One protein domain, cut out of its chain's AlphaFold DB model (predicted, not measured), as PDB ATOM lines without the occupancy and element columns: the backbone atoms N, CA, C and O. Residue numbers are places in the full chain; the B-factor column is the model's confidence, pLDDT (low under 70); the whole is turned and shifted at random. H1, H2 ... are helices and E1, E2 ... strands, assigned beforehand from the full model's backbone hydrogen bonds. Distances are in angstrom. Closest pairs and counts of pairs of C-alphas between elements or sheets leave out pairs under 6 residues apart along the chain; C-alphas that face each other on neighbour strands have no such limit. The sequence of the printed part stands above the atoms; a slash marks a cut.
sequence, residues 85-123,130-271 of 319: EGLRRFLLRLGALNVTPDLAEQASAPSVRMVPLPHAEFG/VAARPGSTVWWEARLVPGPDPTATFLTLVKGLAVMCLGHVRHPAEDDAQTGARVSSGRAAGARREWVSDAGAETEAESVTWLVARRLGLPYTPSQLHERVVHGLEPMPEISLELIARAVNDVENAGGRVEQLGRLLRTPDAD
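This is residues 85 to 123 and 130 to 271 of the 319 residues of an uncharacterized protein of Rothia kristinae (UniProt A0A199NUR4). A twisted wall of three strands, E1, E3 and E2, has H3 packed over one face, and beyond H3 the helices H4 and H6 pack on it and on each other at steep angles, the three touching pairwise. H5 packs crosswise on H4, H1 and H2 graze the sheet, H7 touches H1 and the last residues of H4, and residues 175 to 180 of the long link between H3 and H4 stick out free. The printed part has 181 residues, with seven named helices and three named strands in the order H1, H2, E1, E2, E3, H3, H4, H5, H6, H7. The sheet, in the order E1, E3, E2, is mixed, and the class is mixed, helices and strands. The whole is compact, with a radius of gyration of the C-alphas of 16.4 A and spans of 48, 46 and 30 A.

In the sheet, E3 is residues 138 to 145, 22.5 A from first to last C-alpha, E2 is residues 111 to 118, 22.9 A, and E1 is residues 99 to 103, 12.7 A. H3 is residues 150 to 165, 22.0 A long, from C-alpha 150 at (94.897, 3.700, 84.205) to C-alpha 165 at (83.014, -8.893, 97.721). H4, the longest helix, is residues 198 to 216, 26.9 A, and H6 is residues 241 to 254, 20.2 A. The shorter helices are H1, residues 85 to 91, H2, residues 94 to 97, H5, residues 224 to 230, and H7, residues 258 to 264. H1 begins at C-alpha 85 at (102.127, -1.973, 83.535), and H7 ends at C-alpha 264 at (102.884, -2.750, 92.142).

E3 is the inner strand. E1 is parallel to it at 27 degrees, with N 100 and O 140 within hydrogen-bond range at 2.8 A. E2 is antiparallel to E3 at 157 degrees, with N 141 and O 115 at 2.7 A and N 113 and O 143 at 2.9 A. The sheet is only just strongly twisted, with C-alphas up to 4.4 A off its best plane. H3 is on one face, making two layers, a sheet and a helix over it; its height over the sheet is 8.6 A. It lies over E3 and E2 and runs slantwise to the strands, at 34 degrees to E2 on the local plane. The closest C-alphas of H3 and E2 are those of Gly 160 and Val 112, 5.9 A apart. H4 is the hub, touching four helices. It touches H3 at a steep tilt of 50 degrees, opposite ways, closest at the C-alphas of Ala 205 and Ala 162, 5.0 A. It touches H6 with its residues 204 to 212 alone, at a steep tilt of 49 degrees, the same way; the C-alphas of Val 208 and Val 248 are closest, 5.6 A. H3 touches H6 with residues 158 to 165 alone, closest at the C-alphas of Cys 165 and Ala 247, 5.4 A. H5 touches H4 about perpendicular, at 82 degrees, with the C-alphas of His 226 and Thr 203 closest, 5.8 A. H7 only just touches H4, with 3 pairs of C-alphas within 8 A, the closest being those of Gly 262 and Leu 216, 5.7 A. H7 touches H1, closest at the C-alphas of Leu 264 and Gly 86, 5.4 A. H1 only grazes the sheet with residues 88 to 91. H2 only grazes it with residues 94 to 97, and touches H6, closest at the C-alphas of Ala 96 and Ala 254, 5.3 A. H4, H5, H6 and H7 are not on the sheet. In H1, H3, H4, H5, H6 and H7 every O i to N i+4 pair is within hydrogen-bond range; H2 is too short for such a pair, and its 1 pair of O i and N i+3 is within range.

The two C-alphas farthest apart are those of Gln 178 and Asp 271, 53.0 A. Residues 124 to 129 are not printed, and C-alphas 123 and 130 are 10.7 A apart across this cut, in the link from E2 to E3. The link from H3 to H4, residues 166 to 197, is long. The mean pLDDT of the printed part is 80.8, and 38 residues are under 70: 118 to 123, 130 to 138, 170 to 191, and 271.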
ATOM      1  N   GLU A  85     101.460  -0.754  83.087       94.12
ATOM      2  CA  GLU A  85     102.127  -1.973  83.535       94.12
ATOM      3  C   GLU A  85     101.729  -2.329  84.974       94.12
ATOM      4  O   GLU A  85     101.503  -3.498  85.288       94.12
ATOM      5  N   GLY A  86     101.566  -1.334  85.849       94.19
ATOM      6  CA  GLY A  86     101.072  -1.543  87.206       94.19
ATOM      7  C   GLY A  86      99.654  -2.115  87.234       94.19
ATOM      8  O   GLY A  86      99.402  -3.103  87.928       94.19
ATOM      9  N   LEU A  87      98.741  -1.554  86.435       95.31
ATOM     10  CA  LEU A  87      97.387  -2.084  86.260       95.31
ATOM     11  C   LEU A  87      97.414  -3.510  85.693       95.31
ATOM     12  O   LEU A  87      96.787  -4.402  86.260       95.31
ATOM     13  N   ARG A  88      98.190  -3.762  84.632       93.88
ATOM     14  CA  ARG A  88      98.350  -5.097  84.035       93.88
ATOM     15  C   ARG A  88      98.824  -6.131  85.057       93.88
ATOM     16  O   ARG A  88      98.259  -7.217  85.152       93.88
ATOM     17  N   ARG A  89      99.827  -5.794  85.872       93.12
ATOM     18  CA  ARG A  89     100.312  -6.672  86.950       93.12
ATOM     19  C   ARG A  89      99.263  -6.931  88.020       93.12
ATOM     20  O   ARG A  89      99.280  -8.002  88.621       93.12
ATOM     21  N   PHE A  90      98.376  -5.972  88.278       94.25
ATOM     22  CA  PHE A  90      97.288  -6.156  89.231       94.25
ATOM     23  C   PHE A  90      96.221  -7.100  88.673       94.25
ATOM     24  O   PHE A  90      95.794  -8.004  89.387       94.25
ATOM     25  N   LEU A  91      95.870  -6.965  87.389       92.00
ATOM     26  CA  LEU A  91      94.947  -7.870  86.693       92.00
ATOM     27  C   LEU A  91      95.398  -9.338  86.800       92.00
ATOM     28  O   LEU A  91      94.593 -10.211  87.108       92.00
ATOM     29  N   LEU A  92      96.703  -9.603  86.676       88.75
ATOM     30  CA  LEU A  92      97.278 -10.948  86.842       88.75
ATOM     31  C   LEU A  92      97.132 -11.524  88.263       88.75
ATOM     32  O   LEU A  92      97.292 -12.729  88.458       88.75
ATOM     33  N   ARG A  93      96.843 -10.694  89.272       89.44
ATOM     34  CA  ARG A  93      96.654 -11.124  90.667       89.44
ATOM     35  C   ARG A  93      95.195 -11.354  91.051       89.44
ATOM     36  O   ARG A  93      94.938 -11.850  92.148       89.44
ATOM     37  N   LEU A  94      94.249 -11.050  90.163       87.62
ATOM     38  CA  LEU A  94      92.815 -11.204  90.420       87.62
ATOM     39  C   LEU A  94      92.399 -12.652  90.727       87.62
ATOM     40  O   LEU A  94      91.435 -12.874  91.459       87.62
ATOM     41  N   GLY A  95      93.207 -13.636  90.329       80.31
ATOM     42  CA  GLY A  95      93.063 -15.029  90.756       80.31
ATOM     43  C   GLY A  95      93.030 -15.252  92.263       80.31
ATOM     44  O   GLY A  95      92.390 -16.184  92.739       80.31
ATOM     45  N   ALA A  96      93.656 -14.372  93.050       81.12
ATOM     46  CA  ALA A  96      93.569 -14.427  94.508       81.12
ATOM     47  C   ALA A  96      92.131 -14.234  95.033       81.12
ATOM     48  O   ALA A  96      91.838 -14.632  96.164       81.12
ATOM     49  N   LEU A  97      91.252 -13.651  94.214       82.62
ATOM     50  CA  LEU A  97      89.823 -13.466  94.460       82.62
ATOM     51  C   LEU A  97      88.949 -14.436  93.644       82.62
ATOM     52  O   LEU A  97      87.732 -14.309  93.684       82.62
ATOM     53  N   ASN A  98      89.543 -15.409  92.937       80.88
ATOM     54  CA  ASN A  98      88.876 -16.245  91.927       80.88
ATOM     55  C   ASN A  98      88.239 -15.414  90.801       80.88
ATOM     56  O   ASN A  98      87.127 -15.698  90.353       80.88
ATOM     57  N   VAL A  99      88.944 -14.365  90.374       84.88
ATOM     58  CA  VAL A  99      88.507 -13.463  89.312       84.88
ATOM     59  C   VAL A  99      89.466 -13.570  88.129       84.88
ATOM     60  O   VAL A  99      90.680 -13.459  88.308       84.88
ATOM     61  N   THR A 100      88.921 -13.741  86.930       86.06
ATOM     62  CA  THR A 100      89.639 -13.622  85.661       86.06
ATOM     63  C   THR A 100      89.242 -12.317  84.961       86.06
ATOM     64  O   THR A 100      88.063 -11.960  84.970       86.06
ATOM     65  N   PRO A 101      90.186 -11.534  84.421       89.38
ATOM     66  CA  PRO A 101      89.856 -10.343  83.648       89.38
ATOM     67  C   PRO A 101      89.514 -10.694  82.192       89.38
ATOM     68  O   PRO A 101      90.274 -11.399  81.539       89.38
ATOM     69  N   ASP A 102      88.431 -10.122  81.667       89.38
ATOM     70  CA  ASP A 102      88.109 -10.097  80.234       89.38
ATOM     71  C   ASP A 102      88.188  -8.643  79.749       89.38
ATOM     72  O   ASP A 102      87.434  -7.781  80.209       89.38
ATOM     73  N   LEU A 103      89.173  -8.343  78.901       90.31
ATOM     74  CA  LEU A 103      89.489  -6.981  78.470       90.31
ATOM     75  C   LEU A 103      88.849  -6.688  77.113       90.31
ATOM     76  O   LEU A 103      89.234  -7.268  76.099       90.31
ATOM     77  N   ALA A 104      87.933  -5.723  77.089       90.94
ATOM     78  CA  ALA A 104      87.350  -5.204  75.858       90.94
ATOM     79  C   ALA A 104      88.206  -4.079  75.241       90.94
ATOM     80  O   ALA A 104      89.198  -3.624  75.818       90.94
ATOM     81  N   GLU A 105      87.793  -3.593  74.067       90.94
ATOM     82  CA  GLU A 105      88.385  -2.401  73.455       90.94
ATOM     83  C   GLU A 105      88.264  -1.175  74.371       90.94
ATOM     84  O   GLU A 105      87.275  -0.993  75.083       90.94
ATOM     85  N   GLN A 106      89.285  -0.315  74.347       92.31
ATOM     86  CA  GLN A 106      89.309   0.892  75.167       92.31
ATOM     87  C   GLN A 106      88.191   1.858  74.756       92.31
ATOM     88  O   GLN A 106      88.027   2.172  73.579       92.31
ATOM     89  N   ALA A 107      87.485   2.404  75.745       92.75
ATOM     90  CA  ALA A 107      86.468   3.432  75.556       92.75
ATOM     91  C   ALA A 107      86.904   4.780  76.152       92.75
ATOM     92  O   ALA A 107      87.974   4.920  76.750       92.75
ATOM     93  N   SER A 108      86.063   5.804  75.994       88.19
ATOM     94  CA  SER A 108      86.291   7.125  76.595       88.19
ATOM     95  C   SER A 108      86.196   7.105  78.124       88.19
ATOM     96  O   SER A 108      86.907   7.858  78.787       88.19
ATOM     97  N   ALA A 109      85.351   6.233  78.681       89.00
ATOM     98  CA  ALA A 109      85.164   6.049  80.113       89.00
ATOM     99  C   ALA A 109      85.278   4.560  80.478       89.00
ATOM    100  O   ALA A 109      84.702   3.723  79.777       89.00
ATOM    101  N   PRO A 110      85.990   4.216  81.567       94.19
ATOM    102  CA  PRO A 110      86.112   2.833  81.988       94.19
ATOM    103  C   PRO A 110      84.790   2.308  82.553       94.19
ATOM    104  O   PRO A 110      84.090   3.013  83.281       94.19
ATOM    105  N   SER A 111      84.487   1.039  82.298       94.12
ATOM    106  CA  SER A 111      83.369   0.334  82.933       94.12
ATOM    107  C   SER A 111      83.754  -1.105  83.239       94.12
ATOM    108  O   SER A 111      84.609  -1.679  82.572       94.12
ATOM    109  N   VAL A 112      83.140  -1.692  84.263       94.19
ATOM    110  CA  VAL A 112      83.348  -3.099  84.599       94.19
ATOM    111  C   VAL A 112      82.019  -3.763  84.906       94.19
ATOM    112  O   VAL A 112      81.149  -3.172  85.549       94.19
ATOM    113  N   ARG A 113      81.868  -5.008  84.465       91.38
ATOM    114  CA  ARG A 113      80.772  -5.882  84.873       91.38
ATOM    115  C   ARG A 113      81.352  -7.166  85.439       91.38
ATOM    116  O   ARG A 113      82.124  -7.842  84.768       91.38
ATOM    117  N   MET A 114      80.944  -7.506  86.658       88.88
ATOM    118  CA  MET A 114      81.277  -8.793  87.258       88.88
ATOM    119  C   MET A 114      80.274  -9.837  86.781       88.88
ATOM    120  O   MET A 114      79.075  -9.700  87.029       88.88
ATOM    121  N   VAL A 115      80.768 -10.858  86.086       84.38
ATOM    122  CA  VAL A 115      79.970 -11.963  85.565       84.38
ATOM    123  C   VAL A 115      80.421 -13.253  86.244       84.38
ATOM    124  O   VAL A 115      81.568 -13.650  86.109       84.38
ATOM    125  N   PRO A 116      79.562 -13.908  87.014       78.94
ATOM    126  CA  PRO A 116      79.879 -15.198  87.618       78.94
ATOM    127  C   PRO A 116      79.876 -16.326  86.574       78.94
ATOM    128  O   PRO A 116      79.000 -16.378  85.712       78.94
ATOM    129  N   LEU A 117      80.845 -17.235  86.685       71.12
ATOM    130  CA  LEU A 117      81.068 -18.374  85.797       71.12
ATOM    131  C   LEU A 117      81.159 -19.684  86.610       71.12
ATOM    132  O   LEU A 117      81.856 -19.723  87.636       71.12
ATOM    133  N   PRO A 118      80.478 -20.770  86.193       63.91
ATOM    134  CA  PRO A 118      80.601 -22.076  86.837       63.91
ATOM    135  C   PRO A 118      82.035 -22.614  86.735       63.91
ATOM    136  O   PRO A 118      82.655 -22.567  85.675       63.91
ATOM    137  N   HIS A 119      82.565 -23.199  87.815       56.91
ATOM    138  CA  HIS A 119      83.936 -23.736  87.821       56.91
ATOM    139  C   HIS A 119      84.192 -24.803  86.736       56.91
ATOM    140  O   HIS A 119      85.327 -24.940  86.284       56.91
ATOM    141  N   ALA A 120      83.153 -25.528  86.305       53.47
ATOM    142  CA  ALA A 120      83.240 -26.603  85.313       53.47
ATOM    143  C   ALA A 120      83.621 -26.133  83.893       53.47
ATOM    144  O   ALA A 120      83.989 -26.964  83.067       53.47
ATOM    145  N   GLU A 121      83.553 -24.830  83.612       52.84
ATOM    146  CA  GLU A 121      83.878 -24.264  82.295       52.84
ATOM    147  C   GLU A 121      85.377 -23.951  82.121       52.84
ATOM    148  O   GLU A 121      85.808 -23.595  81.027       52.84
ATOM    149  N   PHE A 122      86.198 -24.137  83.164       52.00
ATOM    150  CA  PHE A 122      87.634 -23.849  83.127       52.00
ATOM    151  C   PHE A 122      88.473 -25.128  83.067       52.00
ATOM    152  O   PHE A 122      88.311 -26.045  83.875       52.00
ATOM    153  N   GLY A 123      89.386 -25.183  82.094       45.84
ATOM    154  CA  GLY A 123      90.293 -26.312  81.885       45.84
ATOM    155  C   GLY A 123      91.243 -26.574  83.067       45.84
ATOM    156  O   GLY A 123      91.383 -25.743  83.968       45.84
ATOM    157  N   VAL A 130      95.979 -18.282  85.402       50.53
ATOM    158  CA  VAL A 130      95.432 -18.244  86.767       50.53
ATOM    159  C   VAL A 130      94.743 -19.529  87.260       50.53
ATOM    160  O   VAL A 130      93.578 -19.756  86.985       50.53
ATOM    161  N   ALA A 131      95.420 -20.342  88.077       49.19
ATOM    162  CA  ALA A 131      94.817 -21.550  88.650       49.19
ATOM    163  C   ALA A 131      93.713 -21.235  89.684       49.19
ATOM    164  O   ALA A 131      93.921 -20.418  90.586       49.19
ATOM    165  N   ALA A 132      92.581 -21.949  89.598       50.50
ATOM    166  CA  ALA A 132      91.534 -21.970  90.627       50.50
ATOM    167  C   ALA A 132      92.132 -22.206  92.006       50.50
ATOM    168  O   ALA A 132      93.014 -23.059  92.162       50.50
ATOM    169  N   ARG A 133      91.560 -21.590  93.042       51.19
ATOM    170  CA  ARG A 133      91.754 -22.128  94.388       51.19
ATOM    171  C   ARG A 133      91.020 -23.473  94.490       51.19
ATOM    172  O   ARG A 133      89.813 -23.506  94.252       51.19
ATOM    173  N   PRO A 134      91.700 -24.571  94.872       43.25
ATOM    174  CA  PRO A 134      91.041 -25.856  95.084       43.25
ATOM    175  C   PRO A 134      89.840 -25.699  96.029       43.25
ATOM    176  O   PRO A 134      89.989 -25.185  97.138       43.25
ATOM    177  N   GLY A 135      88.647 -26.102  95.577       50.88
ATOM    178  CA  GLY A 135      87.404 -26.050  96.358       50.88
ATOM    179  C   GLY A 135      86.460 -24.872  96.077       50.88
ATOM    180  O   GLY A 135      85.406 -24.809  96.705       50.88
ATOM    181  N   SER A 136      86.770 -23.951  95.157       54.81
ATOM    182  CA  SER A 136      85.784 -22.961  94.694       54.81
ATOM    183  C   SER A 136      84.912 -23.522  93.573       54.81
ATOM    184  O   SER A 136      85.418 -23.861  92.510       54.81
ATOM    185  N   THR A 137      83.596 -23.560  93.778       54.97
ATOM    186  CA  THR A 137      82.608 -23.978  92.766       54.97
ATOM    187  C   THR A 137      82.299 -22.899  91.724       54.97
ATOM    188  O   THR A 137      81.627 -23.174  90.733       54.97
ATOM    189  N   VAL A 138      82.786 -21.676  91.942       59.09
ATOM    190  CA  VAL A 138      82.428 -20.466  91.194       59.09
ATOM    191  C   VAL A 138      83.654 -19.598  90.974       59.09
ATOM    192  O   VAL A 138      84.452 -19.405  91.897       59.09
ATOM    193  N   TRP A 139      83.739 -19.040  89.772       74.62
ATOM    194  CA  TRP A 139      84.678 -17.996  89.390       74.62
ATOM    195  C   TRP A 139      83.930 -16.754  88.935       74.62
ATOM    196  O   TRP A 139      82.728 -16.791  88.686       74.62
ATOM    197  N   TRP A 140      84.648 -15.650  88.818       82.06
ATOM    198  CA  TRP A 140      84.113 -14.407  88.291       82.06
ATOM    199  C   TRP A 140      84.944 -13.946  87.106       82.06
ATOM    200  O   TRP A 140      86.166 -13.929  87.165       82.06
ATOM    201  N   GLU A 141      84.284 -13.516  86.051       86.69
ATOM    202  CA  GLU A 141      84.859 -12.767  84.951       86.69
ATOM    203  C   GLU A 141      84.605 -11.278  85.183       86.69
ATOM    204  O   GLU A 141      83.469 -10.828  85.345       86.69
ATOM    205  N   ALA A 142      85.677 -10.499  85.238       91.06
ATOM    206  CA  ALA A 142      85.611  -9.049  85.252       91.06
ATOM    207  C   ALA A 142      85.679  -8.552  83.807       91.06
ATOM    208  O   ALA A 142      86.773  -8.346  83.282       91.06
ATOM    209  N   ARG A 143      84.515  -8.342  83.181       93.12
ATOM    210  CA  ARG A 143      84.414  -7.734  81.846       93.12
ATOM    211  C   ARG A 143      84.730  -6.255  81.954       93.12
ATOM    212  O   ARG A 143      83.867  -5.465  82.348       93.12
ATOM    213  N   LEU A 144      85.979  -5.903  81.691       95.12
ATOM    214  CA  LEU A 144      86.545  -4.579  81.884       95.12
ATOM    215  C   LEU A 144      86.712  -3.892  80.528       95.12
ATOM    216  O   LEU A 144      87.498  -4.314  79.685       95.12
ATOM    217  N   VAL A 145      86.004  -2.782  80.361       96.56
ATOM    218  CA  VAL A 145      86.250  -1.808  79.299       96.56
ATOM    219  C   VAL A 145      87.220  -0.776  79.876       96.56
ATOM    220  O   VAL A 145      86.820  -0.023  80.771       96.56
ATOM    221  N   PRO A 146      88.493  -0.737  79.449       95.31
ATOM    222  CA  PRO A 146      89.453   0.214  79.987       95.31
ATOM    223  C   PRO A 146      89.202   1.629  79.451       95.31
ATOM    224  O   PRO A 146      88.710   1.817  78.338       95.31
ATOM    225  N   GLY A 147      89.563   2.634  80.249       93.62
ATOM    226  CA  GLY A 147      89.635   4.034  79.833       93.62
ATOM    227  C   GLY A 147      91.079   4.463  79.541       93.62
ATOM    228  O   GLY A 147      92.013   3.701  79.793       93.62
ATOM    229  N   PRO A 148      91.298   5.698  79.052       91.94
ATOM    230  CA  PRO A 148      92.641   6.194  78.748       91.94
ATOM    231  C   PRO A 148      93.506   6.417  80.000       91.94
ATOM    232  O   PRO A 148      94.729   6.301  79.921       91.94
ATOM    233  N   ASP A 149      92.884   6.732  81.143       93.12
ATOM    234  CA  ASP A 149      93.555   6.863  82.439       93.12
ATOM    235  C   ASP A 149      93.587   5.502  83.170       93.12
ATOM    236  O   ASP A 149      92.527   4.958  83.521       93.12
ATOM    237  N   PRO A 150      94.780   4.940  83.445       94.62
ATOM    238  CA  PRO A 150      94.897   3.700  84.205       94.62
ATOM    239  C   PRO A 150      94.404   3.842  85.649       94.62
ATOM    240  O   PRO A 150      93.953   2.854  86.228       94.62
ATOM    241  N   THR A 151      94.445   5.046  86.234       94.75
ATOM    242  CA  THR A 151      93.957   5.289  87.602       94.75
ATOM    243  C   THR A 151      92.443   5.152  87.660       94.75
ATOM    244  O   THR A 151      91.937   4.364  88.458       94.75
ATOM    245  N   ALA A 152      91.720   5.843  86.773       94.50
ATOM    246  CA  ALA A 152      90.278   5.677  86.630       94.50
ATOM    247  C   ALA A 152      89.901   4.217  86.331       94.50
ATOM    248  O   ALA A 152      88.997   3.677  86.960       94.50
ATOM    249  N   THR A 153      90.632   3.544  85.436       96.44
ATOM    250  CA  THR A 153      90.375   2.131  85.101       96.44
ATOM    251  C   THR A 153      90.561   1.208  86.307       96.44
ATOM    252  O   THR A 153      89.713   0.356  86.572       96.44
ATOM    253  N   PHE A 154      91.635   1.399  87.077       96.88
ATOM    254  CA  PHE A 154      91.877   0.662  88.314       96.88
ATOM    255  C   PHE A 154      90.756   0.882  89.336       96.88
ATOM    256  O   PHE A 154      90.252  -0.083  89.903       96.88
ATOM    257  N   LEU A 155      90.337   2.129  89.562       96.19
ATOM    258  CA  LEU A 155      89.296   2.445  90.546       96.19
ATOM    259  C   LEU A 155      87.916   1.932  90.115       96.19
ATOM    260  O   LEU A 155      87.167   1.433  90.955       96.19
ATOM    261  N   THR A 156      87.615   1.942  88.816       96.25
ATOM    262  CA  THR A 156      86.425   1.282  88.266       96.25
ATOM    263  C   THR A 156      86.455  -0.221  88.519       96.25
ATOM    264  O   THR A 156      85.469  -0.777  89.001       96.25
ATOM    265  N   LEU A 157      87.590  -0.882  88.267       97.00
ATOM    266  CA  LEU A 157      87.761  -2.300  88.587       97.00
ATOM    267  C   LEU A 157      87.577  -2.560  90.089       97.00
ATOM    268  O   LEU A 157      86.846  -3.478  90.449       97.00
ATOM    269  N   VAL A 158      88.179  -1.747  90.965       96.94
ATOM    270  CA  VAL A 158      88.008  -1.853  92.426       96.94
ATOM    271  C   VAL A 158      86.535  -1.763  92.818       96.94
ATOM    272  O   VAL A 158      86.091  -2.564  93.639       96.94
ATOM    273  N   LYS A 159      85.758  -0.859  92.209       95.56
ATOM    274  CA  LYS A 159      84.316  -0.772  92.455       95.56
ATOM    275  C   LYS A 159      83.593  -2.055  92.035       95.56
ATOM    276  O   LYS A 159      82.807  -2.579  92.816       95.56
ATOM    277  N   GLY A 160      83.910  -2.619  90.867       94.69
ATOM    278  CA  GLY A 160      83.379  -3.923  90.441       94.69
ATOM    279  C   GLY A 160      83.716  -5.053  91.419       94.69
ATOM    280  O   GLY A 160      82.834  -5.812  91.825       94.69
ATOM    281  N   LEU A 161      84.972  -5.117  91.872       94.50
ATOM    282  CA  LEU A 161      85.401  -6.067  92.900       94.50
ATOM    283  C   LEU A 161      84.644  -5.858  94.218       94.50
ATOM    284  O   LEU A 161      84.279  -6.840  94.860       94.50
ATOM    285  N   ALA A 162      84.369  -4.613  94.613       94.19
ATOM    286  CA  ALA A 162      83.610  -4.304  95.820       94.19
ATOM    287  C   ALA A 162      82.174  -4.838  95.736       94.19
ATOM    288  O   ALA A 162      81.740  -5.528  96.653       94.19
ATOM    289  N   VAL A 163      81.473  -4.611  94.620       91.50
ATOM    290  CA  VAL A 163      80.107  -5.130  94.396       91.50
ATOM    291  C   VAL A 163      80.062  -6.660  94.568       91.50
ATOM    292  O   VAL A 163      79.145  -7.195  95.192       91.50
ATOM    293  N   MET A 164      81.084  -7.375  94.093       90.19
ATOM    294  CA  MET A 164      81.230  -8.823  94.294       90.19
ATOM    295  C   MET A 164      81.557  -9.199  95.750       90.19
ATOM    296  O   MET A 164      80.895 -10.060  96.332       90.19
ATOM    297  N   CYS A 165      82.569  -8.573  96.358       89.69
ATOM    298  CA  CYS A 165      83.014  -8.893  97.721       89.69
ATOM    299  C   CYS A 165      81.924  -8.608  98.770       89.69
ATOM    300  O   CYS A 165      81.844  -9.294  99.785       89.69
ATOM    301  N   LEU A 166      81.062  -7.622  98.510       90.69
ATOM    302  CA  LEU A 166      79.938  -7.241  99.368       90.69
ATOM    303  C   LEU A 166      78.681  -8.108  99.159       90.69
ATOM    304  O   LEU A 166      77.736  -8.003  99.942       90.69
ATOM    305  N   GLY A 167      78.664  -8.976  98.139       86.75
ATOM    306  CA  GLY A 167      77.527  -9.856  97.845       86.75
ATOM    307  C   GLY A 167      76.346  -9.147  97.173       86.75
ATOM    308  O   GLY A 167      75.194  -9.528  97.395       86.75
ATOM    309  N   HIS A 168      76.611  -8.107  96.375       86.44
ATOM    310  CA  HIS A 168      75.587  -7.344  95.643       86.44
ATOM    311  C   HIS A 168      75.291  -7.897  94.242       86.44
ATOM    312  O   HIS A 168      74.335  -7.465  93.604       86.44
ATOM    313  N   VAL A 169      76.086  -8.854  93.747       78.62
ATOM    314  CA  VAL A 169      75.827  -9.516  92.459       78.62
ATOM    315  C   VAL A 169      75.154 -10.865  92.686       78.62
ATOM    316  O   VAL A 169      75.620 -11.678  93.483       78.62
ATOM    317  N   ARG A 170      74.063 -11.110  91.955       68.31
ATOM    318  CA  ARG A 170      73.369 -12.404  91.909       68.31
ATOM    319  C   ARG A 170      74.248 -13.464  91.235       68.31
ATOM    320  O   ARG A 170      74.862 -13.188  90.206       68.31
ATOM    321  N   HIS A 171      74.257 -14.678  91.779       62.94
ATOM    322  CA  HIS A 171      75.004 -15.807  91.236       62.94
ATOM    323  C   HIS A 171      74.103 -16.731  90.367       62.94
ATOM    324  O   HIS A 171      73.097 -17.203  90.875       62.94
ATOM    325  N   PRO A 172      74.429 -17.053  89.097       51.59
ATOM    326  CA  PRO A 172      73.649 -17.897  88.192       51.59
ATOM    327  C   PRO A 172      73.443 -19.312  88.709       51.59
ATOM    328  O   PRO A 172      72.363 -19.853  88.549       51.59
ATOM    329  N   ALA A 173      74.420 -19.906  89.405       49.78
ATOM    330  CA  ALA A 173      74.212 -21.223  90.028       49.78
ATOM    331  C   ALA A 173      73.281 -21.189  91.258       49.78
ATOM    332  O   ALA A 173      73.100 -22.212  91.909       49.78
ATOM    333  N   GLU A 174      72.698 -20.036  91.610       49.66
ATOM    334  CA  GLU A 174      71.533 -19.996  92.506       49.66
ATOM    335  C   GLU A 174      70.237 -20.388  91.779       49.66
ATOM    336  O   GLU A 174      69.293 -20.814  92.442       49.66
ATOM    337  N   ASP A 175      70.188 -20.323  90.441       46.34
ATOM    338  CA  ASP A 175      69.049 -20.829  89.663       46.34
ATOM    339  C   ASP A 175      69.023 -22.380  89.648       46.34
ATOM    340  O   ASP A 175      67.962 -22.980  89.493       46.34
ATOM    341  N   ASP A 176      70.150 -23.043  89.957       45.34
ATOM    342  CA  ASP A 176      70.268 -24.506  90.105       45.34
ATOM    343  C   ASP A 176      69.906 -25.026  91.513       45.34
ATOM    344  O   ASP A 176      70.206 -26.173  91.873       45.34
ATOM    345  N   ALA A 177      69.211 -24.228  92.331       44.06
ATOM    346  CA  ALA A 177      68.741 -24.631  93.662       44.06
ATOM    347  C   ALA A 177      67.761 -25.829  93.652       44.06
ATOM    348  O   ALA A 177      67.493 -26.405  94.709       44.06
ATOM    349  N   GLN A 178      67.285 -26.281  92.483       43.97
ATOM    350  CA  GLN A 178      66.586 -27.566  92.340       43.97
ATOM    351  C   GLN A 178      67.482 -28.794  92.624       43.97
ATOM    352  O   GLN A 178      66.953 -29.872  92.888       43.97
ATOM    353  N   THR A 179      68.814 -28.663  92.588       46.94
ATOM    354  CA  THR A 179      69.754 -29.799  92.715       46.94
ATOM    355  C   THR A 179      70.311 -30.020  94.126       46.94
ATOM    356  O   THR A 179      71.029 -30.991  94.362       46.94
ATOM    357  N   GLY A 180      69.982 -29.159  95.096       42.03
ATOM    358  CA  GLY A 180      70.385 -29.336  96.500       42.03
ATOM    359  C   GLY A 180      71.883 -29.142  96.789       42.03
ATOM    360  O   GLY A 180      72.316 -29.344  97.927       42.03
ATOM    361  N   ALA A 181      72.687 -28.722  95.807       43.16
ATOM    362  CA  ALA A 181      74.096 -28.407  96.009       43.16
ATOM    363  C   ALA A 181      74.246 -27.017  96.652       43.16
ATOM    364  O   ALA A 181      73.922 -25.993  96.053       43.16
ATOM    365  N   ARG A 182      74.762 -26.954  97.885       44.62
ATOM    366  CA  ARG A 182      75.190 -25.687  98.498       44.62
ATOM    367  C   ARG A 182      76.396 -25.149  97.728       44.62
ATOM    368  O   ARG A 182      77.517 -25.599  97.947       44.62
ATOM    369  N   VAL A 183      76.169 -24.179  96.848       49.22
ATOM    370  CA  VAL A 183      77.241 -23.451  96.166       49.22
ATOM    371  C   VAL A 183      77.896 -22.523  97.187       49.22
ATOM    372  O   VAL A 183      77.293 -21.561  97.656       49.22
ATOM    373  N   SER A 184      79.131 -22.819  97.585       49.25
ATOM    374  CA  SER A 184      79.914 -21.871  98.374       49.25
ATOM    375  C   SER A 184      80.418 -20.771  97.441       49.25
ATOM    376  O   SER A 184      81.139 -21.077  96.492       49.25
ATOM    377  N   SER A 185      80.112 -19.503  97.721       50.41
ATOM    378  CA  SER A 185      80.557 -18.323  96.951       50.41
ATOM    379  C   SER A 185      82.088 -18.115  96.928       50.41
ATOM    380  O   SER A 185      82.592 -17.114  96.426       50.41
ATOM    381  N   GLY A 186      82.872 -19.058  97.461       51.00
ATOM    382  CA  GLY A 186      84.282 -18.866  97.783       51.00
ATOM    383  C   GLY A 186      84.458 -17.900  98.961       51.00
ATOM    384  O   GLY A 186      83.558 -17.159  99.335       51.00
ATOM    385  N   ARG A 187      85.638 -17.892  99.595       53.06
ATOM    386  CA  ARG A 187      85.902 -16.992 100.742       53.06
ATOM    387  C   ARG A 187      85.877 -15.496 100.382       53.06
ATOM    388  O   ARG A 187      85.783 -14.683 101.302       53.06
ATOM    389  N   ALA A 188      86.025 -15.173  99.095       53.34
ATOM    390  CA  ALA A 188      86.232 -13.819  98.585       53.34
ATOM    391  C   ALA A 188      84.943 -13.123  98.115       53.34
ATOM    392  O   ALA A 188      84.842 -11.913  98.274       53.34
ATOM    393  N   ALA A 189      83.949 -13.847  97.582       65.50
ATOM    394  CA  ALA A 189      82.657 -13.240  97.261       65.50
ATOM    395  C   ALA A 189      81.732 -13.310  98.483       65.50
ATOM    396  O   ALA A 189      81.564 -14.371  99.100       65.50
ATOM    397  N   GLY A 190      81.155 -12.164  98.839       59.91
ATOM    398  CA  GLY A 190      80.221 -12.051  99.951       59.91
ATOM    399  C   GLY A 190      78.990 -12.927  99.731       59.91
ATOM    400  O   GLY A 190      78.588 -13.178  98.595       59.91
ATOM    401  N   ALA A 191      78.381 -13.394 100.822       68.81
ATOM    402  CA  ALA A 191      77.071 -14.032 100.737       68.81
ATOM    403  C   ALA A 191      76.055 -13.031 100.164       68.81
ATOM    404  O   ALA A 191      76.108 -11.847 100.505       68.81
ATOM    405  N   ARG A 192      75.145 -13.501  99.304       70.88
ATOM    406  CA  ARG A 192      74.160 -12.642  98.642       70.88
ATOM    407  C   ARG A 192      73.315 -11.877  99.660       70.88
ATOM    408  O   ARG A 192      72.818 -12.454 100.627       70.88
ATOM    409  N   ARG A 193      73.119 -10.581  99.403       76.94
ATOM    410  CA  ARG A 193      72.309  -9.684 100.240       76.94
ATOM    411  C   ARG A 193      71.119  -9.151  99.458       76.94
ATOM    412  O   ARG A 193      71.166  -8.055  98.923       76.94
ATOM    413  N   GLU A 194      70.043  -9.931  99.400       70.94
ATOM    414  CA  GLU A 194      68.819  -9.557  98.668       70.94
ATOM    415  C   GLU A 194      68.066  -8.365  99.280       70.94
ATOM    416  O   GLU A 194      67.222  -7.765  98.627       70.94
ATOM    417  N   TRP A 195      68.361  -8.029 100.535       74.31
ATOM    418  CA  TRP A 195      67.675  -6.995 101.312       74.31
ATOM    419  C   TRP A 195      68.350  -5.620 101.266       74.31
ATOM    420  O   TRP A 195      67.800  -4.664 101.807       74.31
ATOM    421  N   VAL A 196      69.543  -5.497 100.670       83.81
ATOM    422  CA  VAL A 196      70.199  -4.189 100.549       83.81
ATOM    423  C   VAL A 196      69.531  -3.388  99.431       83.81
ATOM    424  O   VAL A 196      69.268  -3.916  98.353       83.81
ATOM    425  N   SER A 197      69.241  -2.114  99.682       87.88
ATOM    426  CA  SER A 197      68.727  -1.222  98.641       87.88
ATOM    427  C   SER A 197      69.814  -0.893  97.615       87.88
ATOM    428  O   SER A 197      71.001  -0.924  97.941       87.88
ATOM    429  N   ASP A 198      69.419  -0.483  96.408       86.50
ATOM    430  CA  ASP A 198      70.365  -0.021  95.378       86.50
ATOM    431  C   ASP A 198      71.252   1.121  95.895       86.50
ATOM    432  O   ASP A 198      72.461   1.140  95.671       86.50
ATOM    433  N   ALA A 199      70.667   2.045  96.668       86.75
ATOM    434  CA  ALA A 199      71.407   3.134  97.294       86.75
ATOM    435  C   ALA A 199      72.413   2.638  98.345       86.75
ATOM    436  O   ALA A 199      73.519   3.173  98.430       86.75
ATOM    437  N   GLY A 200      72.057   1.615  99.128       89.88
ATOM    438  CA  GLY A 200      72.965   0.973 100.078       89.88
ATOM    439  C   GLY A 200      74.113   0.255  99.370       89.88
ATOM    440  O   GLY A 200      75.268   0.485  99.716       89.88
ATOM    441  N   ALA A 201      73.815  -0.534  98.335       90.00
ATOM    442  CA  ALA A 201      74.820  -1.253  97.554       90.00
ATOM    443  C   ALA A 201      75.823  -0.307  96.877       90.00
ATOM    444  O   ALA A 201      77.035  -0.519  96.953       90.00
ATOM    445  N   GLU A 202      75.327   0.773  96.269       89.88
ATOM    446  CA  GLU A 202      76.169   1.811  95.671       89.88
ATOM    447  C   GLU A 202      77.015   2.513  96.744       89.88
ATOM    448  O   GLU A 202      78.226   2.654  96.579       89.88
ATOM    449  N   THR A 203      76.414   2.873  97.885       91.00
ATOM    450  CA  THR A 203      77.123   3.525  98.998       91.00
ATOM    451  C   THR A 203      78.221   2.633  99.574       91.00
ATOM    452  O   THR A 203      79.319   3.126  99.840       91.00
ATOM    453  N   GLU A 204      77.980   1.333  99.753       93.50
ATOM    454  CA  GLU A 204      78.986   0.399 100.262       93.50
ATOM    455  C   GLU A 204      80.131   0.198  99.259       93.50
ATOM    456  O   GLU A 204      81.300   0.352  99.629       93.50
ATOM    457  N   ALA A 205      79.820  -0.082  97.989       93.75
ATOM    458  CA  ALA A 205      80.822  -0.297  96.943       93.75
ATOM    459  C   ALA A 205      81.691   0.950  96.713       93.75
ATOM    460  O   ALA A 205      82.917   0.872  96.552       93.75
ATOM    461  N   GLU A 206      81.071   2.123  96.757       93.62
ATOM    462  CA  GLU A 206      81.758   3.402  96.685       93.62
ATOM    463  C   GLU A 206      82.622   3.667  97.918       93.62
ATOM    464  O   GLU A 206      83.765   4.099  97.784       93.62
ATOM    465  N   SER A 207      82.126   3.343  99.115       93.00
ATOM    466  CA  SER A 207      82.896   3.477 100.356       93.00
ATOM    467  C   SER A 207      84.162   2.618 100.327       93.00
ATOM    468  O   SER A 207      85.233   3.090 100.716       93.00
ATOM    469  N   VAL A 208      84.075   1.381  99.820       95.06
ATOM    470  CA  VAL A 208      85.244   0.509  99.604       95.06
ATOM    471  C   VAL A 208      86.226   1.162  98.632       95.06
ATOM    472  O   VAL A 208      87.417   1.268  98.936       95.06
ATOM    473  N   THR A 209      85.732   1.647  97.492       95.56
ATOM    474  CA  THR A 209      86.557   2.268  96.444       95.56
ATOM    475  C   THR A 209      87.271   3.517  96.957       95.56
ATOM    476  O   THR A 209      88.488   3.638  96.811       95.56
ATOM    477  N   TRP A 210      86.550   4.404  97.648       91.56
ATOM    478  CA  TRP A 210      87.104   5.602  98.273       91.56
ATOM    479  C   TRP A 210      88.163   5.256  99.324       91.56
ATOM    480  O   TRP A 210      89.229   5.873  99.359       91.56
ATOM    481  N   LEU A 211      87.917   4.242 100.162       90.69
ATOM    482  CA  LEU A 211      88.877   3.797 101.171       90.69
ATOM    483  C   LEU A 211      90.156   3.247 100.539       90.69
ATOM    484  O   LEU A 211      91.242   3.629 100.976       90.69
ATOM    485  N   VAL A 212      90.045   2.394  99.519       92.44
ATOM    486  CA  VAL A 212      91.197   1.857  98.777       92.44
ATOM    487  C   VAL A 212      91.970   2.994  98.108       92.44
ATOM    488  O   VAL A 212      93.180   3.105  98.308       92.44
ATOM    489  N   ALA A 213      91.283   3.892  97.395       91.38
ATOM    490  CA  ALA A 213      91.897   5.047  96.745       91.38
ATOM    491  C   ALA A 213      92.657   5.919  97.749       91.38
ATOM    492  O   ALA A 213      93.850   6.181  97.588       91.38
ATOM    493  N   ARG A 214      92.002   6.305  98.849       87.38
ATOM    494  CA  ARG A 214      92.591   7.164  99.881       87.38
ATOM    495  C   ARG A 214      93.786   6.506 100.559       87.38
ATOM    496  O   ARG A 214      94.769   7.188 100.841       87.38
ATOM    497  N   ARG A 215      93.716   5.196 100.811       86.62
ATOM    498  CA  ARG A 215      94.814   4.426 101.411       86.62
ATOM    499  C   ARG A 215      96.000   4.305 100.463       86.62
ATOM    500  O   ARG A 215      97.128   4.374 100.936       86.62
ATOM    501  N   LEU A 216      95.763   4.213  99.155       87.31
ATOM    502  CA  LEU A 216      96.796   4.197  98.115       87.31
ATOM    503  C   LEU A 216      97.306   5.593  97.719       87.31
ATOM    504  O   LEU A 216      98.306   5.687  97.006       87.31
ATOM    505  N   GLY A 217      96.663   6.667  98.189       86.00
ATOM    506  CA  GLY A 217      96.986   8.044  97.806       86.00
ATOM    507  C   GLY A 217      96.549   8.396  96.381       86.00
ATOM    508  O   GLY A 217      97.194   9.217  95.735       86.00
ATOM    509  N   LEU A 218      95.498   7.749  95.874       89.06
ATOM    510  CA  LEU A 218      94.938   7.985  94.545       89.06
ATOM    511  C   LEU A 218      93.783   8.999  94.608       89.06
ATOM    512  O   LEU A 218      93.016   8.985  95.579       89.06
ATOM    513  N   PRO A 219      93.634   9.866  93.590       89.00
ATOM    514  CA  PRO A 219      92.458  10.715  93.466       89.00
ATOM    515  C   PRO A 219      91.232   9.853  93.146       89.00
ATOM    516  O   PRO A 219      91.289   8.977  92.287       89.00
ATOM    517  N   TYR A 220      90.121  10.110  93.831       89.31
ATOM    518  CA  TYR A 220      88.836   9.477  93.553       89.31
ATOM    519  C   TYR A 220      87.719  10.477  93.816       89.31
ATOM    520  O   TYR A 220      87.682  11.090  94.886       89.31
ATOM    521  N   THR A 221      86.823  10.618  92.846       85.69
ATOM    522  CA  THR A 221      85.604  11.415  92.965       85.69
ATOM    523  C   THR A 221      84.432  10.450  93.102       85.69
ATOM    524  O   THR A 221      84.182   9.694  92.161       85.69
ATOM    525  N   PRO A 222      83.745  10.432  94.256       81.69
ATOM    526  CA  PRO A 222      82.562   9.609  94.436       81.69
ATOM    527  C   PRO A 222      81.401  10.015  93.516       81.69
ATOM    528  O   PRO A 222      81.381  11.109  92.950       81.69
ATOM    529  N   SER A 223      80.399   9.149  93.399       81.94
ATOM    530  CA  SER A 223      79.132   9.459  92.756       81.94
ATOM    531  C   SER A 223      78.389  10.569  93.501       81.94
ATOM    532  O   SER A 223      78.526  10.759  94.714       81.94
ATOM    533  N   GLN A 224      77.514  11.259  92.770       82.25
ATOM    534  CA  GLN A 224      76.626  12.269  93.345       82.25
ATOM    535  C   GLN A 224      75.738  11.694  94.454       82.25
ATOM    536  O   GLN A 224      75.418  12.405  95.403       82.25
ATOM    537  N   LEU A 225      75.339  10.420  94.361       77.81
ATOM    538  CA  LEU A 225      74.553   9.778  95.411       77.81
ATOM    539  C   LEU A 225      75.357   9.705  96.711       77.81
ATOM    540  O   LEU A 225      74.864  10.127  97.755       77.81
ATOM    541  N   HIS A 226      76.602   9.234  96.642       78.38
ATOM    542  CA  HIS A 226      77.469   9.154  97.811       78.38
ATOM    543  C   HIS A 226      77.744  10.532  98.416       78.38
ATOM    544  O   HIS A 226      77.636  10.693  99.631       78.38
ATOM    545  N   GLU A 227      78.033  11.544  97.593       81.69
ATOM    546  CA  GLU A 227      78.213  12.914  98.086       81.69
ATOM    547  C   GLU A 227      76.961  13.420  98.809       81.69
ATOM    548  O   GLU A 227      77.050  13.945  99.920       81.69
ATOM    549  N   ARG A 228      75.776  13.211  98.230       81.81
ATOM    550  CA  ARG A 228      74.511  13.632  98.844       81.81
ATOM    551  C   ARG A 228      74.245  12.912 100.164       81.81
ATOM    552  O   ARG A 228      73.843  13.572 101.117       81.81
ATOM    553  N   VAL A 229      74.526  11.612 100.256       80.31
ATOM    554  CA  VAL A 229      74.412  10.839 101.507       80.31
ATOM    555  C   VAL A 229      75.375  11.371 102.575       80.31
ATOM    556  O   VAL A 229      74.965  11.639 103.703       80.31
ATOM    557  N   VAL A 230      76.648  11.591 102.231       75.00
ATOM    558  CA  VAL A 230      77.672  12.086 103.173       75.00
ATOM    559  C   VAL A 230      77.378  13.513 103.646       75.00
ATOM    560  O   VAL A 230      77.643  13.847 104.801       75.00
ATOM    561  N   HIS A 231      76.799  14.350 102.784       81.25
ATOM    562  CA  HIS A 231      76.397  15.718 103.116       81.25
ATOM    563  C   HIS A 231      74.998  15.825 103.748       81.25
ATOM    564  O   HIS A 231      74.539  16.936 104.008       81.25
ATOM    565  N   GLY A 232      74.323  14.701 104.014       82.12
ATOM    566  CA  GLY A 232      72.995  14.678 104.639       82.12
ATOM    567  C   GLY A 232      71.868  15.217 103.750       82.12
ATOM    568  O   GLY A 232      70.808  15.575 104.255       82.12
ATOM    569  N   LEU A 233      72.096  15.292 102.436       85.31
ATOM    570  CA  LEU A 233      71.103  15.667 101.422       85.31
ATOM    571  C   LEU A 233      70.224  14.484 100.988       85.31
ATOM    572  O   LEU A 233      69.215  14.688 100.317       85.31
ATOM    573  N   GLU A 234      70.632  13.266 101.334       83.06
ATOM    574  CA  GLU A 234      69.859  12.028 101.234       83.06
ATOM    575  C   GLU A 234      69.968  11.284 102.576       83.06
ATOM    576  O   GLU A 234      70.998  11.400 103.253       83.06
ATOM    577  N   PRO A 235      68.932  10.533 102.998       86.12
ATOM    578  CA  PRO A 235      69.009   9.742 104.215       86.12
ATOM    579  C   PRO A 235      70.099   8.675 104.080       86.12
ATOM    580  O   PRO A 235      70.277   8.075 103.019       86.12
ATOM    581  N   MET A 236      70.818   8.418 105.174       85.69
ATOM    582  CA  MET A 236      71.832   7.364 105.212       85.69
ATOM    583  C   MET A 236      71.164   5.997 104.979       85.69
ATOM    584  O   MET A 236      70.296   5.624 105.776       85.69
ATOM    585  N   PRO A 237      71.533   5.250 103.922       88.06
ATOM    586  CA  PRO A 237      71.005   3.911 103.711       88.06
ATOM    587  C   PRO A 237      71.564   2.936 104.752       88.06
ATOM    588  O   PRO A 237      72.583   3.188 105.400       88.06
ATOM    589  N   GLU A 238      70.909   1.787 104.896       88.12
ATOM    590  CA  GLU A 238      71.445   0.699 105.707       88.12
ATOM    591  C   GLU A 238      72.702   0.122 105.038       88.12
ATOM    592  O   GLU A 238      72.649  -0.365 103.906       88.12
ATOM    593  N   ILE A 239      73.834   0.196 105.744       89.38
ATOM    594  CA  ILE A 239      75.142  -0.266 105.267       89.38
ATOM    595  C   ILE A 239      75.868  -1.087 106.334       89.38
ATOM    596  O   ILE A 239      75.696  -0.870 107.535       89.38
ATOM    597  N   SER A 240      76.746  -1.994 105.907       90.62
ATOM    598  CA  SER A 240      77.608  -2.772 106.799       90.62
ATOM    599  C   SER A 240      79.053  -2.277 106.772       90.62
ATOM    600  O   SER A 240      79.829  -2.578 105.864       90.62
ATOM    601  N   LEU A 241      79.454  -1.561 107.828       89.06
ATOM    602  CA  LEU A 241      80.838  -1.100 107.999       89.06
ATOM    603  C   LEU A 241      81.839  -2.260 108.108       89.06
ATOM    604  O   LEU A 241      82.980  -2.130 107.664       89.06
ATOM    605  N   GLU A 242      81.415  -3.389 108.676       88.75
ATOM    606  CA  GLU A 242      82.238  -4.593 108.780       88.75
ATOM    607  C   GLU A 242      82.510  -5.199 107.396       88.75
ATOM    608  O   GLU A 242      83.663  -5.491 107.067       88.75
ATOM    609  N   LEU A 243      81.473  -5.349 106.562       90.19
ATOM    610  CA  LEU A 243      81.628  -5.884 105.207       90.19
ATOM    611  C   LEU A 243      82.442  -4.937 104.325       90.19
ATOM    612  O   LEU A 243      83.311  -5.407 103.597       90.19
ATOM    613  N   ILE A 244      82.250  -3.619 104.454       92.19
ATOM    614  CA  ILE A 244      83.109  -2.619 103.804       92.19
ATOM    615  C   ILE A 244      84.573  -2.836 104.213       92.19
ATOM    616  O   ILE A 244      85.456  -2.917 103.357       92.19
ATOM    617  N   ALA A 245      84.857  -2.966 105.512       90.25
ATOM    618  CA  ALA A 245      86.219  -3.170 106.006       90.25
ATOM    619  C   ALA A 245      86.838  -4.487 105.512       90.25
ATOM    620  O   ALA A 245      88.026  -4.528 105.169       90.25
ATOM    621  N   ARG A 246      86.037  -5.556 105.445       90.44
ATOM    622  CA  ARG A 246      86.441  -6.851 104.893       90.44
ATOM    623  C   ARG A 246      86.733  -6.763 103.395       90.44
ATOM    624  O   ARG A 246      87.806  -7.186 102.982       90.44
ATOM    625  N   ALA A 247      85.855  -6.144 102.610       92.44
ATOM    626  CA  ALA A 247      86.034  -5.983 101.169       92.44
ATOM    627  C   ALA A 247      87.285  -5.151 100.827       92.44
ATOM    628  O   ALA A 247      88.049  -5.527  99.940       92.44
ATOM    629  N   VAL A 248      87.565  -4.074 101.578       93.00
ATOM    630  CA  VAL A 248      88.833  -3.324 101.453       93.00
ATOM    631  C   VAL A 248      90.030  -4.250 101.669       93.00
ATOM    632  O   VAL A 248      90.980  -4.233 100.891       93.00
ATOM    633  N   ASN A 249      89.985  -5.073 102.717       90.56
ATOM    634  CA  ASN A 249      91.050  -6.019 103.024       90.56
ATOM    635  C   ASN A 249      91.216  -7.091 101.931       90.56
ATOM    636  O   ASN A 249      92.347  -7.441 101.600       90.56
ATOM    637  N   ASP A 250      90.126  -7.583 101.344       90.88
ATOM    638  CA  ASP A 250      90.165  -8.577 100.267       90.88
ATOM    639  C   ASP A 250      90.812  -8.003  98.993       90.88
ATOM    640  O   ASP A 250      91.736  -8.613  98.445       90.88
ATOM    641  N   VAL A 251      90.438  -6.780  98.590       92.56
ATOM    642  CA  VAL A 251      91.067  -6.063  97.463       92.56
ATOM    643  C   VAL A 251      92.558  -5.813  97.718       92.56
ATOM    644  O   VAL A 251      93.397  -6.070  96.853       92.56
ATOM    645  N   GLU A 252      92.925  -5.352  98.916       91.62
ATOM    646  CA  GLU A 252      94.328  -5.121  99.279       91.62
ATOM    647  C   GLU A 252      95.152  -6.411  99.256       91.62
ATOM    648  O   GLU A 252      96.291  -6.413  98.786       91.62
ATOM    649  N   ASN A 253      94.591  -7.518  99.742       89.50
ATOM    650  CA  ASN A 253      95.275  -8.806  99.775       89.50
ATOM    651  C   ASN A 253      95.479  -9.398  98.381       89.50
ATOM    652  O   ASN A 253      96.523 -10.014  98.156       89.50
ATOM    653  N   ALA A 254      94.577  -9.143  97.427       88.25
ATOM    654  CA  ALA A 254      94.820  -9.471  96.021       88.25
ATOM    655  C   ALA A 254      96.105  -8.797  95.505       88.25
ATOM    656  O   ALA A 254      96.906  -9.406  94.801       88.25
ATOM    657  N   GLY A 255      96.376  -7.568  95.947       85.25
ATOM    658  CA  GLY A 255      97.600  -6.829  95.639       85.25
ATOM    659  C   GLY A 255      98.844  -7.180  96.466       85.25
ATOM    660  O   GLY A 255      99.897  -6.594  96.226       85.25
ATOM    661  N   GLY A 256      98.765  -8.113  97.423       85.69
ATOM    662  CA  GLY A 256      99.868  -8.412  98.350       85.69
ATOM    663  C   GLY A 256      99.904  -7.525  99.605       85.69
ATOM    664  O   GLY A 256     100.969  -7.271 100.168       85.69
ATOM    665  N   ARG A 257      98.737  -7.073 100.079       86.25
ATOM    666  CA  ARG A 257      98.544  -6.011 101.086       86.25
ATOM    667  C   ARG A 257      98.735  -4.626 100.475       86.25
ATOM    668  O   ARG A 257      99.389  -4.450  99.450       86.25
ATOM    669  N   VAL A 258      98.199  -3.623 101.162       85.44
ATOM    670  CA  VAL A 258      98.183  -2.229 100.703       85.44
ATOM    671  C   VAL A 258      99.567  -1.701 100.298       85.44
ATOM    672  O   VAL A 258      99.669  -1.014  99.285       85.44
ATOM    673  N   GLU A 259     100.646  -2.070 101.010       83.25
ATOM    674  CA  GLU A 259     101.993  -1.600 100.658       83.25
ATOM    675  C   GLU A 259     102.562  -2.203  99.376       83.25
ATOM    676  O   GLU A 259     103.168  -1.490  98.574       83.25
ATOM    677  N   GLN A 260     102.353  -3.497  99.158       87.12
ATOM    678  CA  GLN A 260     102.808  -4.143  97.931       87.12
ATOM    679  C   GLN A 260     101.928  -3.730  96.755       87.12
ATOM    680  O   GLN A 260     102.464  -3.458  95.685       87.12
ATOM    681  N   LEU A 261     100.618  -3.575  96.976       90.25
ATOM    682  CA  LEU A 261      99.685  -3.060  95.980       90.25
ATOM    683  C   LEU A 261     100.100  -1.660  95.512       90.25
ATOM    684  O   LEU A 261     100.238  -1.427  94.316       90.25
ATOM    685  N   GLY A 262     100.384  -0.749  96.448       89.50
ATOM    686  CA  GLY A 262     100.823   0.610  96.126       89.50
ATOM    687  C   GLY A 262     102.124   0.663  95.318       89.50
ATOM    688  O   GLY A 262     102.250   1.508  94.437       89.50
ATOM    689  N   ARG A 263     103.080  -0.242  95.573       88.75
ATOM    690  CA  ARG A 263     104.312  -0.359  94.768       88.75
ATOM    691  C   ARG A 263     104.041  -0.972  93.398       88.75
ATOM    692  O   ARG A 263     104.550  -0.481  92.398       88.75
ATOM    693  N   LEU A 264     103.231  -2.027  93.359       91.06
ATOM    694  CA  LEU A 264     102.884  -2.750  92.142       91.06
ATOM    695  C   LEU A 264     102.212  -1.827  91.121       91.06
ATOM    696  O   LEU A 264     102.645  -1.795  89.972       91.06
ATOM    697  N   LEU A 265     101.234  -1.026  91.555       92.25
ATOM    698  CA  LEU A 265     100.489  -0.093  90.701       92.25
ATOM    699  C   LEU A 265     101.342   1.043  90.119       92.25
ATOM    700  O   LEU A 265     100.910   1.703  89.180       92.25
ATOM    701  N   ARG A 266     102.536   1.281  90.672       91.25
ATOM    702  CA  ARG A 266     103.471   2.341  90.259       91.25
ATOM    703  C   ARG A 266     104.674   1.793  89.496       91.25
ATOM    704  O   ARG A 266     105.690   2.471  89.379       91.25
ATOM    705  N   THR A 267     104.595   0.552  89.021       89.69
ATOM    706  CA  THR A 267     105.658  -0.019  88.191       89.69
ATOM    707  C   THR A 267     105.793   0.807  86.905       89.69
ATOM    708  O   THR A 267     104.789   0.942  86.216       89.69
ATOM    709  N   PRO A 268     106.978   1.311  86.528       86.44
ATOM    710  CA  PRO A 268     107.144   2.049  85.277       86.44
ATOM    711  C   PRO A 268     106.783   1.203  84.046       86.44
ATOM    712  O   PRO A 268     106.983  -0.015  84.030       86.44
ATOM    713  N   ASP A 269     106.256   1.865  83.017       81.31
ATOM    714  CA  ASP A 269     105.963   1.244  81.726       81.31
ATOM    715  C   ASP A 269     107.293   1.032  80.980       81.31
ATOM    716  O   ASP A 269     107.967   1.996  80.624       81.31
ATOM    717  N   ALA A 270     107.674  -0.227  80.742       70.00
ATOM    718  CA  ALA A 270     108.988  -0.584  80.191       70.00
ATOM    719  C   ALA A 270     109.312   0.090  78.838       70.00
ATOM    720  O   ALA A 270     110.478   0.352  78.549       70.00
ATOM    721  N   ASP A 271     108.287   0.409  78.041       57.66
ATOM    722  CA  ASP A 271     108.432   1.005  76.707       57.66
ATOM    723  C   ASP A 271     108.393   2.546  76.705       57.66
ATOM    724  O   ASP A 271     108.843   3.174  75.746       57.66
TER     725      ASP A 271